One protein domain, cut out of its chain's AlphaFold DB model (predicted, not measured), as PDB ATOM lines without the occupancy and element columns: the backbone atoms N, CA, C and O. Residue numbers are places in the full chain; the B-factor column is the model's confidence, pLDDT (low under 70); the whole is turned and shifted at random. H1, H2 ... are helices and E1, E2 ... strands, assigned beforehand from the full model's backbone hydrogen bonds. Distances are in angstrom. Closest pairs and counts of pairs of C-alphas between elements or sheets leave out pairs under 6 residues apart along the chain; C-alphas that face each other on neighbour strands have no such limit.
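What this domain is: This is residues 348 to 357 and 367 to 431 of the 441 residues of the protein "ULP_PROTEASE domain-containing protein" of Cannabis sativa (UniProt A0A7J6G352). A small head with a long helical arm: the head holds a slight three-stranded sheet and the helix H1, which only grazes that sheet, and the arm is the helix H2, which starts straight after strand E3, meets H1 near the first residues of both helices in a corner, about perpendicular at 89 degrees, and then runs on until its residues 414 to 429 stick out free. The printed part has 75 residues with three named strands and two named helices in the order E1, E2, H1, E3, H2. The sheet runs E2, E1, E3, antiparallel throughout, and the class is mixed, helices and strands. The whole is only just loose, close to extended, with a radius of gyration of the C-alphas of 16.8 A; it spans 59 by 26 by 17 A, and the arm makes much of the length.

Where its parts are: E1, residues 348 to 354, begins with C-alpha 348 at (305.429, -73.471, -9.759) and is 18.8 A long from first to last C-alpha. E2 is residues 368 to 372, 12.8 A. H1 is residues 381 to 393, 18.6 A, beginning with C-alpha 381 at (312.616, -62.352, -6.467). E3 is residues 400 to 402, 6.1 A. H2 is residues 403 to 429, 38.7 A, and ends with C-alpha 429 at (302.297, -28.334, -13.607).

How they stand to each other: E1 is the inner strand, and its pairing is staggered: residues 348 to 350 pair with E3 and residues 350 to 354 with E2. E1 and E2 are antiparallel at 155 degrees; C-alphas 353 and 369 face each other at 5.5 A. E1 and E3 are antiparallel at 157 degrees; C-alphas 348 and 402 face each other at 5.4 A. Across neither pair is a backbone N and O within hydrogen-bond range. The edge strands E2 and E3 are apart. E2, H1 and E3 form a split strand-helix-strand unit, two strands running the same way with E1 between them in the sheet; its crossover is left-handed. H1 only grazes the sheet, with residues 384 to 391; its closest C-alphas to E3 are those of Tyr 384 and Ile 401, 7.4 A apart. H1 touches H2 with residues 383 to 387 alone, and H2 touches H1 with residues 405 to 410 alone; the closest C-alphas are those of Val 383 and Val 406, 6.1 A apart, and the lines are about perpendicular at 89 degrees. H2 is not on the sheet. In H1 and H2 every O i to N i+4 pair is within hydrogen-bond range.

The domain as a whole: The C-alphas farthest apart, of Phe 357 and Thr 431, are 59.2 A apart. Residues 414 to 431 stand free; the body without them spans 39 by 25 by 15 A. Residues 358 to 366 are cut out, and C-alphas 357 and 367 are 9.9 A apart. Of the links printed whole, E3 to H2 is tight, E2 to H1 and H1 to E3 are short. Mean pLDDT of the printed part is 76.0, under 70 at residues 348 to 357, 367, 372 to 376 and 429 to 431.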
ATOM      1  N   ILE A 348     306.212 -73.519 -10.986       46.66
ATOM      2  CA  ILE A 348     305.429 -73.471  -9.759       46.66
ATOM      3  C   ILE A 348     306.290 -73.457  -8.493       46.66
ATOM      4  O   ILE A 348     307.046 -74.390  -8.232       46.66
ATOM      5  N   ILE A 349     306.049 -72.452  -7.644       53.00
ATOM      6  CA  ILE A 349     306.565 -72.364  -6.275       53.00
ATOM      7  C   ILE A 349     305.526 -72.893  -5.280       53.00
ATOM      8  O   ILE A 349     304.357 -72.495  -5.309       53.00
ATOM      9  N   ILE A 350     305.951 -73.788  -4.384       46.81
ATOM     10  CA  ILE A 350     305.126 -74.343  -3.301       46.81
ATOM     11  C   ILE A 350     305.674 -73.861  -1.956       46.81
ATOM     12  O   ILE A 350     306.874 -73.926  -1.709       46.81
ATOM     13  N   PHE A 351     304.779 -73.421  -1.069       46.25
ATOM     14  CA  PHE A 351     305.116 -72.996   0.286       46.25
ATOM     15  C   PHE A 351     304.713 -74.066   1.303       46.25
ATOM     16  O   PHE A 351     303.532 -74.381   1.462       46.25
ATOM     17  N   GLN A 352     305.692 -74.609   2.030       45.56
ATOM     18  CA  GLN A 352     305.452 -75.517   3.153       45.56
ATOM     19  C   GLN A 352     305.892 -74.868   4.468       45.56
ATOM     20  O   GLN A 352     307.040 -74.451   4.620       45.56
ATOM     21  N   SER A 353     304.991 -74.809   5.454       40.28
ATOM     22  CA  SER A 353     305.343 -74.365   6.807       40.28
ATOM     23  C   SER A 353     305.975 -75.526   7.587       40.28
ATOM     24  O   SER A 353     305.314 -76.544   7.810       40.28
ATOM     25  N   GLY A 354     307.236 -75.392   8.016       41.69
ATOM     26  CA  GLY A 354     307.999 -76.498   8.608       41.69
ATOM     27  C   GLY A 354     308.632 -76.231   9.983       41.69
ATOM     28  O   GLY A 354     309.365 -75.266  10.163       41.69
ATOM     29  N   LYS A 355     308.416 -77.205  10.887       44.69
ATOM     30  CA  LYS A 355     309.065 -77.556  12.179       44.69
ATOM     31  C   LYS A 355     308.906 -76.640  13.411       44.69
ATOM     32  O   LYS A 355     309.265 -75.473  13.444       44.69
ATOM     33  N   LYS A 356     308.438 -77.278  14.496       38.28
ATOM     34  CA  LYS A 356     308.372 -76.753  15.868       38.28
ATOM     35  C   LYS A 356     309.728 -76.958  16.550       38.28
ATOM     36  O   LYS A 356     310.192 -78.093  16.624       38.28
ATOM     37  N   PHE A 357     310.314 -75.899  17.098       37.84
ATOM     38  CA  PHE A 357     311.500 -75.987  17.953       37.84
ATOM     39  C   PHE A 357     311.100 -75.803  19.419       37.84
ATOM     40  O   PHE A 357     310.195 -75.027  19.728       37.84
ATOM     41  N   LYS A 367     307.377 -69.754  12.475       67.19
ATOM     42  CA  LYS A 367     307.064 -70.279  11.142       67.19
ATOM     43  C   LYS A 367     308.219 -69.908  10.221       67.19
ATOM     44  O   LYS A 367     308.446 -68.731   9.975       67.19
ATOM     45  N   ARG A 368     308.964 -70.907   9.746       71.56
ATOM     46  CA  ARG A 368     309.938 -70.719   8.668       71.56
ATOM     47  C   ARG A 368     309.282 -71.149   7.364       71.56
ATOM     48  O   ARG A 368     308.750 -72.259   7.291       71.56
ATOM     49  N   TRP A 369     309.305 -70.262   6.380       73.44
ATOM     50  CA  TRP A 369     308.811 -70.516   5.035       73.44
ATOM     51  C   TRP A 369     310.010 -70.822   4.142       73.44
ATOM     52  O   TRP A 369     310.990 -70.078   4.146       73.44
ATOM     53  N   PHE A 370     309.959 -71.951   3.442       71.94
ATOM     54  CA  PHE A 370     310.967 -72.327   2.455       71.94
ATOM     55  C   PHE A 370     310.406 -72.063   1.059       71.94
ATOM     56  O   PHE A 370     309.237 -72.353   0.804       71.94
ATOM     57  N   PHE A 371     311.239 -71.495   0.188       70.38
ATOM     58  CA  PHE A 371     310.900 -71.216  -1.202       70.38
ATOM     59  C   PHE A 371     311.444 -72.348  -2.075       70.38
ATOM     60  O   PHE A 371     312.649 -72.406  -2.325       70.38
ATOM     61  N   ASP A 372     310.568 -73.232  -2.545       65.06
ATOM     62  CA  ASP A 372     310.928 -74.197  -3.585       65.06
ATOM     63  C   ASP A 372     310.825 -73.501  -4.943       65.06
ATOM     64  O   ASP A 372     309.752 -73.398  -5.534       65.06
ATOM     65  N   ILE A 373     311.949 -72.952  -5.407       63.94
ATOM     66  CA  ILE A 373     312.030 -72.209  -6.663       63.94
ATOM     67  C   ILE A 373     312.460 -73.161  -7.780       63.94
ATOM     68  O   ILE A 373     313.652 -73.399  -7.973       63.94
ATOM     69  N   TYR A 374     311.492 -73.675  -8.537       51.84
ATOM     70  CA  TYR A 374     311.749 -74.280  -9.841       51.84
ATOM     71  C   TYR A 374     311.509 -73.205 -10.913       51.84
ATOM     72  O   TYR A 374     310.399 -72.698 -11.041       51.84
ATOM     73  N   ASP A 375     312.574 -72.804 -11.615       55.34
ATOM     74  CA  ASP A 375     312.566 -71.899 -12.783       55.34
ATOM     75  C   ASP A 375     312.090 -70.438 -12.606       55.34
ATOM     76  O   ASP A 375     311.802 -69.755 -13.592       55.34
ATOM     77  N   ALA A 376     312.119 -69.854 -11.397       62.91
ATOM     78  CA  ALA A 376     311.967 -68.396 -11.306       62.91
ATOM     79  C   ALA A 376     313.158 -67.685 -11.968       62.91
ATOM     80  O   ALA A 376     314.328 -67.932 -11.645       62.91
ATOM     81  N   LYS A 377     312.862 -66.739 -12.866       74.12
ATOM     82  CA  LYS A 377     313.874 -65.837 -13.422       74.12
ATOM     83  C   LYS A 377     314.559 -65.110 -12.262       74.12
ATOM     84  O   LYS A 377     313.893 -64.581 -11.373       74.12
ATOM     85  N   ARG A 378     315.897 -65.037 -12.285       75.50
ATOM     86  CA  ARG A 378     316.709 -64.377 -11.235       75.50
ATOM     87  C   ARG A 378     316.271 -62.940 -10.922       75.50
ATOM     88  O   ARG A 378     316.578 -62.436  -9.851       75.50
ATOM     89  N   THR A 379     315.576 -62.293 -11.852       80.19
ATOM     90  CA  THR A 379     315.087 -60.915 -11.760       80.19
ATOM     91  C   THR A 379     313.796 -60.753 -10.962       80.19
ATOM     92  O   THR A 379     313.417 -59.626 -10.660       80.19
ATOM     93  N   ASP A 380     313.097 -61.840 -10.633       86.00
ATOM     94  CA  ASP A 380     311.703 -61.752 -10.184       86.00
ATOM     95  C   ASP A 380     311.552 -61.894  -8.658       86.00
ATOM     96  O   ASP A 380     310.446 -61.769  -8.138       86.00
ATOM     97  N   CYS A 381     312.647 -62.100  -7.915       84.88
ATOM     98  CA  CYS A 381     312.616 -62.352  -6.467       84.88
ATOM     99  C   CYS A 381     311.904 -61.248  -5.663       84.88
ATOM    100  O   CYS A 381     311.139 -61.561  -4.751       84.88
ATOM    101  N   GLY A 382     312.079 -59.975  -6.035       85.19
ATOM    102  CA  GLY A 382     311.370 -58.860  -5.399       85.19
ATOM    103  C   GLY A 382     309.858 -58.899  -5.641       85.19
ATOM    104  O   GLY A 382     309.076 -58.656  -4.727       85.19
ATOM    105  N   VAL A 383     309.428 -59.286  -6.845       89.56
ATOM    106  CA  VAL A 383     308.002 -59.373  -7.201       89.56
ATOM    107  C   VAL A 383     307.333 -60.553  -6.492       89.56
ATOM    108  O   VAL A 383     306.222 -60.417  -5.980       89.56
ATOM    109  N   TYR A 384     308.032 -61.689  -6.391       90.06
ATOM    110  CA  TYR A 384     307.584 -62.840  -5.602       90.06
ATOM    111  C   TYR A 384     307.414 -62.484  -4.123       90.06
ATOM    112  O   TYR A 384     306.438 -62.909  -3.508       90.06
ATOM    113  N   LEU A 385     308.324 -61.682  -3.561       87.81
ATOM    114  CA  LEU A 385     308.230 -61.257  -2.172       87.81
ATOM    115  C   LEU A 385     307.023 -60.346  -1.923       87.81
ATOM    116  O   LEU A 385     306.277 -60.561  -0.972       87.81
ATOM    117  N   ILE A 386     306.800 -59.361  -2.793       88.50
ATOM    118  CA  ILE A 386     305.649 -58.457  -2.683       88.50
ATOM    119  C   ILE A 386     304.344 -59.251  -2.791       88.50
ATOM    120  O   ILE A 386     303.439 -59.069  -1.977       88.50
ATOM    121  N   LYS A 387     304.265 -60.195  -3.739       91.81
ATOM    122  CA  LYS A 387     303.083 -61.050  -3.887       91.81
ATOM    123  C   LYS A 387     302.874 -61.964  -2.677       91.81
ATOM    124  O   LYS A 387     301.738 -62.193  -2.278       91.81
ATOM    125  N   PHE A 388     303.952 -62.454  -2.068       89.50
ATOM    126  CA  PHE A 388     303.894 -63.228  -0.829       89.50
ATOM    127  C   PHE A 388     303.336 -62.400   0.340       89.50
ATOM    128  O   PHE A 388     302.468 -62.888   1.060       89.50
ATOM    129  N   VAL A 389     303.771 -61.144   0.501       89.00
ATOM    130  CA  VAL A 389     303.225 -60.235   1.527       89.00
ATOM    131  C   VAL A 389     301.748 -59.935   1.265       89.00
ATOM    132  O   VAL A 389     300.951 -60.009   2.193       89.00
ATOM    133  N   GLU A 390     301.357 -59.676   0.012       92.19
ATOM    134  CA  GLU A 390     299.951 -59.445  -0.357       92.19
ATOM    135  C   GLU A 390     299.062 -60.638   0.044       92.19
ATOM    136  O   GLU A 390     298.006 -60.446   0.639       92.19
ATOM    137  N   LEU A 391     299.512 -61.871  -0.208       90.00
ATOM    138  CA  LEU A 391     298.765 -63.089   0.134       90.00
ATOM    139  C   LEU A 391     298.734 -63.365   1.647       90.00
ATOM    140  O   LEU A 391     297.719 -63.834   2.162       90.00
ATOM    141  N   LEU A 392     299.796 -63.013   2.383       86.62
ATOM    142  CA  LEU A 392     299.788 -63.066   3.849       86.62
ATOM    143  C   LEU A 392     298.769 -62.100   4.460       86.62
ATOM    144  O   LEU A 392     298.099 -62.464   5.424       86.62
ATOM    145  N   MET A 393     298.634 -60.897   3.897       84.31
ATOM    146  CA  MET A 393     297.654 -59.903   4.349       84.31
ATOM    147  C   MET A 393     296.209 -60.347   4.085       84.31
ATOM    148  O   MET A 393     295.303 -59.912   4.788       84.31
ATOM    149  N   MET A 394     295.988 -61.242   3.114       88.50
ATOM    150  CA  MET A 394     294.686 -61.875   2.863       88.50
ATOM    151  C   MET A 394     294.428 -63.115   3.740       88.50
ATOM    152  O   MET A 394     293.462 -63.836   3.509       88.50
ATOM    153  N   GLU A 395     295.288 -63.381   4.729       89.31
ATOM    154  CA  GLU A 395     295.225 -64.550   5.618       89.31
ATOM    155  C   GLU A 395     295.278 -65.910   4.888       89.31
ATOM    156  O   GLU A 395     294.929 -66.956   5.449       89.31
ATOM    157  N   GLU A 396     295.781 -65.944   3.649       85.25
ATOM    158  CA  GLU A 396     295.946 -67.195   2.917       85.25
ATOM    159  C   GLU A 396     297.122 -67.992   3.496       85.25
ATOM    160  O   GLU A 396     298.288 -67.608   3.437       85.25
ATOM    161  N   SER A 397     296.817 -69.146   4.092       75.12
ATOM    162  CA  SER A 397     297.819 -69.974   4.779       75.12
ATOM    163  C   SER A 397     298.604 -70.910   3.852       75.12
ATOM    164  O   SER A 397     299.682 -71.377   4.231       75.12
ATOM    165  N   HIS A 398     298.092 -71.164   2.644       73.19
ATOM    166  CA  HIS A 398     298.718 -71.993   1.618       73.19
ATOM    167  C   HIS A 398     298.395 -71.439   0.237       73.19
ATOM    168  O   HIS A 398     297.268 -71.563  -0.233       73.19
ATOM    169  N   PHE A 399     299.394 -70.882  -0.432       79.25
ATOM    170  CA  PHE A 399     299.220 -70.345  -1.771       79.25
ATOM    171  C   PHE A 399     300.356 -70.775  -2.685       79.25
ATOM    172  O   PHE A 399     301.439 -71.169  -2.252       79.25
ATOM    173  N   ARG A 400     300.060 -70.749  -3.981       83.38
ATOM    174  CA  ARG A 400     300.944 -71.175  -5.058       83.38
ATOM    175  C   ARG A 400     301.122 -69.964  -5.959       83.38
ATOM    176  O   ARG A 400     300.180 -69.575  -6.643       83.38
ATOM    177  N   ILE A 401     302.288 -69.322  -5.907       88.31
ATOM    178  CA  ILE A 401     302.557 -68.158  -6.757       88.31
ATOM    179  C   ILE A 401     303.035 -68.694  -8.102       88.31
ATOM    180  O   ILE A 401     304.143 -69.222  -8.203       88.31
ATOM    181  N   SER A 402     302.175 -68.612  -9.115       89.94
ATOM    182  CA  SER A 402     302.557 -68.928 -10.492       89.94
ATOM    183  C   SER A 402     303.267 -67.738 -11.142       89.94
ATOM    184  O   SER A 402     303.090 -66.593 -10.716       89.94
ATOM    185  N   GLN A 403     304.012 -67.983 -12.220       86.12
ATOM    186  CA  GLN A 403     304.653 -66.911 -12.988       86.12
ATOM    187  C   GLN A 403     303.633 -65.886 -13.526       86.12
ATOM    188  O   GLN A 403     303.928 -64.694 -13.563       86.12
ATOM    189  N   ASN A 404     302.401 -66.308 -13.836       87.25
ATOM    190  CA  ASN A 404     301.329 -65.395 -14.247       87.25
ATOM    191  C   ASN A 404     300.956 -64.414 -13.125       87.25
ATOM    192  O   ASN A 404     300.782 -63.227 -13.378       87.25
ATOM    193  N   ASN A 405     300.915 -64.872 -11.865       89.38
ATOM    194  CA  ASN A 405     300.667 -63.985 -10.723       89.38
ATOM    195  C   ASN A 405     301.774 -62.934 -10.563       89.38
ATOM    196  O   ASN A 405     301.507 -61.817 -10.123       89.38
ATOM    197  N   VAL A 406     303.010 -63.293 -10.911       89.62
ATOM    198  CA  VAL A 406     304.162 -62.387 -10.883       89.62
ATOM    199  C   VAL A 406     304.103 -61.374 -12.019       89.62
ATOM    200  O   VAL A 406     304.351 -60.191 -11.785       89.62
ATOM    201  N   GLU A 407     303.734 -61.790 -13.229       89.12
ATOM    202  CA  GLU A 407     303.541 -60.868 -14.353       89.12
ATOM    203  C   GLU A 407     302.392 -59.889 -14.106       89.12
ATOM    204  O   GLU A 407     302.523 -58.699 -14.399       89.12
ATOM    205  N   ASP A 408     301.303 -60.349 -13.497       91.19
ATOM    206  CA  ASP A 408     300.185 -59.487 -13.121       91.19
ATOM    207  C   ASP A 408     300.578 -58.500 -12.020       91.19
ATOM    208  O   ASP A 408     300.260 -57.315 -12.120       91.19
ATOM    209  N   MET A 409     301.353 -58.936 -11.021       90.38
ATOM    210  CA  MET A 409     301.864 -58.025  -9.993       90.38
ATOM    211  C   MET A 409     302.854 -57.007 -10.573       90.38
ATOM    212  O   MET A 409     302.837 -55.839 -10.191       90.38
ATOM    213  N   ARG A 410     303.677 -57.407 -11.552       89.75
ATOM    214  CA  ARG A 410     304.553 -56.486 -12.291       89.75
ATOM    215  C   ARG A 410     303.740 -55.444 -13.060       89.75
ATOM    216  O   ARG A 410     304.094 -54.271 -13.018       89.75
ATOM    217  N   ARG A 411     302.656 -55.850 -13.728       91.88
ATOM    218  CA  ARG A 411     301.740 -54.917 -14.402       91.88
ATOM    219  C   ARG A 411     301.088 -53.958 -13.409       91.88
ATOM    220  O   ARG A 411     301.088 -52.761 -13.665       91.88
ATOM    221  N   LYS A 412     300.610 -54.460 -12.269       90.94
ATOM    222  CA  LYS A 412     300.002 -53.644 -11.208       90.94
ATOM    223  C   LYS A 412     300.977 -52.588 -10.675       90.94
ATOM    224  O   LYS A 412     300.644 -51.410 -10.683       90.94
ATOM    225  N   MET A 413     302.205 -52.985 -10.336       87.44
ATOM    226  CA  MET A 413     303.246 -52.048  -9.888       87.44
ATOM    227  C   MET A 413     303.635 -51.032 -10.967       87.44
ATOM    228  O   MET A 413     303.877 -49.872 -10.653       87.44
ATOM    229  N   ALA A 414     303.694 -51.444 -12.238       86.06
ATOM    230  CA  ALA A 414     303.989 -50.529 -13.338       86.06
ATOM    231  C   ALA A 414     302.880 -49.484 -13.529       86.06
ATOM    232  O   ALA A 414     303.195 -48.323 -13.775       86.06
ATOM    233  N   ILE A 415     301.610 -49.878 -13.387       89.00
ATOM    234  CA  ILE A 415     300.460 -48.967 -13.457       89.00
ATOM    235  C   ILE A 415     300.477 -47.999 -12.271       89.00
ATOM    236  O   ILE A 415     300.433 -46.797 -12.492       89.00
ATOM    237  N   GLU A 416     300.633 -48.489 -11.038       85.50
ATOM    238  CA  GLU A 416     300.681 -47.634  -9.840       85.50
ATOM    239  C   GLU A 416     301.849 -46.635  -9.894       85.50
ATOM    240  O   GLU A 416     301.693 -45.468  -9.535       85.50
ATOM    241  N   PHE A 417     303.010 -47.061 -10.400       86.50
ATOM    242  CA  PHE A 417     304.145 -46.169 -10.625       86.50
ATOM    243  C   PHE A 417     303.834 -45.094 -11.675       86.50
ATOM    244  O   PHE A 417     304.157 -43.924 -11.466       86.50
ATOM    245  N   TRP A 418     303.195 -45.471 -12.788       80.50
ATOM    246  CA  TRP A 418     302.777 -44.528 -13.827       80.50
ATOM    247  C   TRP A 418     301.724 -43.541 -13.324       80.50
ATOM    248  O   TRP A 418     301.858 -42.347 -13.577       80.50
ATOM    249  N   ASP A 419     300.733 -43.996 -12.562       80.62
ATOM    250  CA  ASP A 419     299.708 -43.134 -11.975       80.62
ATOM    251  C   ASP A 419     300.333 -42.136 -10.996       80.62
ATOM    252  O   ASP A 419     300.058 -40.937 -11.066       80.62
ATOM    253  N   HIS A 420     301.251 -42.591 -10.140       78.56
ATOM    254  CA  HIS A 420     301.941 -41.713  -9.199       78.56
ATOM    255  C   HIS A 420     302.882 -40.718  -9.904       78.56
ATOM    256  O   HIS A 420     303.014 -39.572  -9.464       78.56
ATOM    257  N   ALA A 421     303.522 -41.122 -11.005       75.94
ATOM    258  CA  ALA A 421     304.329 -40.233 -11.837       75.94
ATOM    259  C   ALA A 421     303.460 -39.183 -12.548       75.94
ATOM    260  O   ALA A 421     303.807 -38.004 -12.537       75.94
ATOM    261  N   CYS A 422     302.309 -39.580 -13.097       75.31
ATOM    262  CA  CYS A 422     301.344 -38.682 -13.731       75.31
ATOM    263  C   CYS A 422     300.738 -37.685 -12.736       75.31
ATOM    264  O   CYS A 422     300.660 -36.501 -13.047       75.31
ATOM    265  N   ILE A 423     300.348 -38.131 -11.536       78.69
ATOM    266  CA  ILE A 423     299.830 -37.249 -10.476       78.69
ATOM    267  C   ILE A 423     300.887 -36.219 -10.088       78.69
ATOM    268  O   ILE A 423     300.596 -35.025 -10.064       78.69
ATOM    269  N   LYS A 424     302.132 -36.660  -9.868       80.50
ATOM    270  CA  LYS A 424     303.238 -35.759  -9.544       80.50
ATOM    271  C   LYS A 424     303.501 -34.751 -10.665       80.50
ATOM    272  O   LYS A 424     303.660 -33.572 -10.387       80.50
ATOM    273  N   LEU A 425     303.469 -35.190 -11.923       75.50
ATOM    274  CA  LEU A 425     303.656 -34.318 -13.083       75.50
ATOM    275  C   LEU A 425     302.523 -33.286 -13.213       75.50
ATOM    276  O   LEU A 425     302.775 -32.121 -13.503       75.50
ATOM    277  N   ILE A 426     301.277 -33.687 -12.941       78.25
ATOM    278  CA  ILE A 426     300.117 -32.786 -12.906       78.25
ATOM    279  C   ILE A 426     300.246 -31.763 -11.773       78.25
ATOM    280  O   ILE A 426     299.920 -30.594 -11.976       78.25
ATOM    281  N   ASP A 427     300.700 -32.177 -10.593       74.44
ATOM    282  CA  ASP A 427     300.872 -31.278  -9.450       74.44
ATOM    283  C   ASP A 427     302.049 -30.315  -9.644       74.44
ATOM    284  O   ASP A 427     301.910 -29.124  -9.356       74.44
ATOM    285  N   ASP A 428     303.143 -30.774 -10.253       74.00
ATOM    286  CA  ASP A 428     304.258 -29.919 -10.659       74.00
ATOM    287  C   ASP A 428     303.791 -28.878 -11.702       74.00
ATOM    288  O   ASP A 428     304.129 -27.697 -11.600       74.00
ATOM    289  N   CYS A 429     302.906 -29.255 -12.637       69.44
ATOM    290  CA  CYS A 429     302.297 -28.334 -13.607       69.44
ATOM    291  C   CYS A 429     301.305 -27.318 -13.006       69.44
ATOM    292  O   CYS A 429     300.975 -26.336 -13.673       69.44
ATOM    293  N   LYS A 430     300.814 -27.508 -11.773       69.94
ATOM    294  CA  LYS A 430     299.937 -26.531 -11.096       69.94
ATOM    295  C   LYS A 430     300.711 -25.398 -10.422       69.94
ATOM    296  O   LYS A 430     300.092 -24.433  -9.972       69.94
ATOM    297  N   THR A 431     302.042 -25.481 -10.344       63.25
ATOM    298  CA  THR A 431     302.846 -24.374  -9.812       63.25
ATOM    299  C   THR A 431     302.957 -23.240 -10.847       63.25
ATOM    300  O   THR A 431     303.353 -23.474 -11.989       63.25
TER     301      THR A 431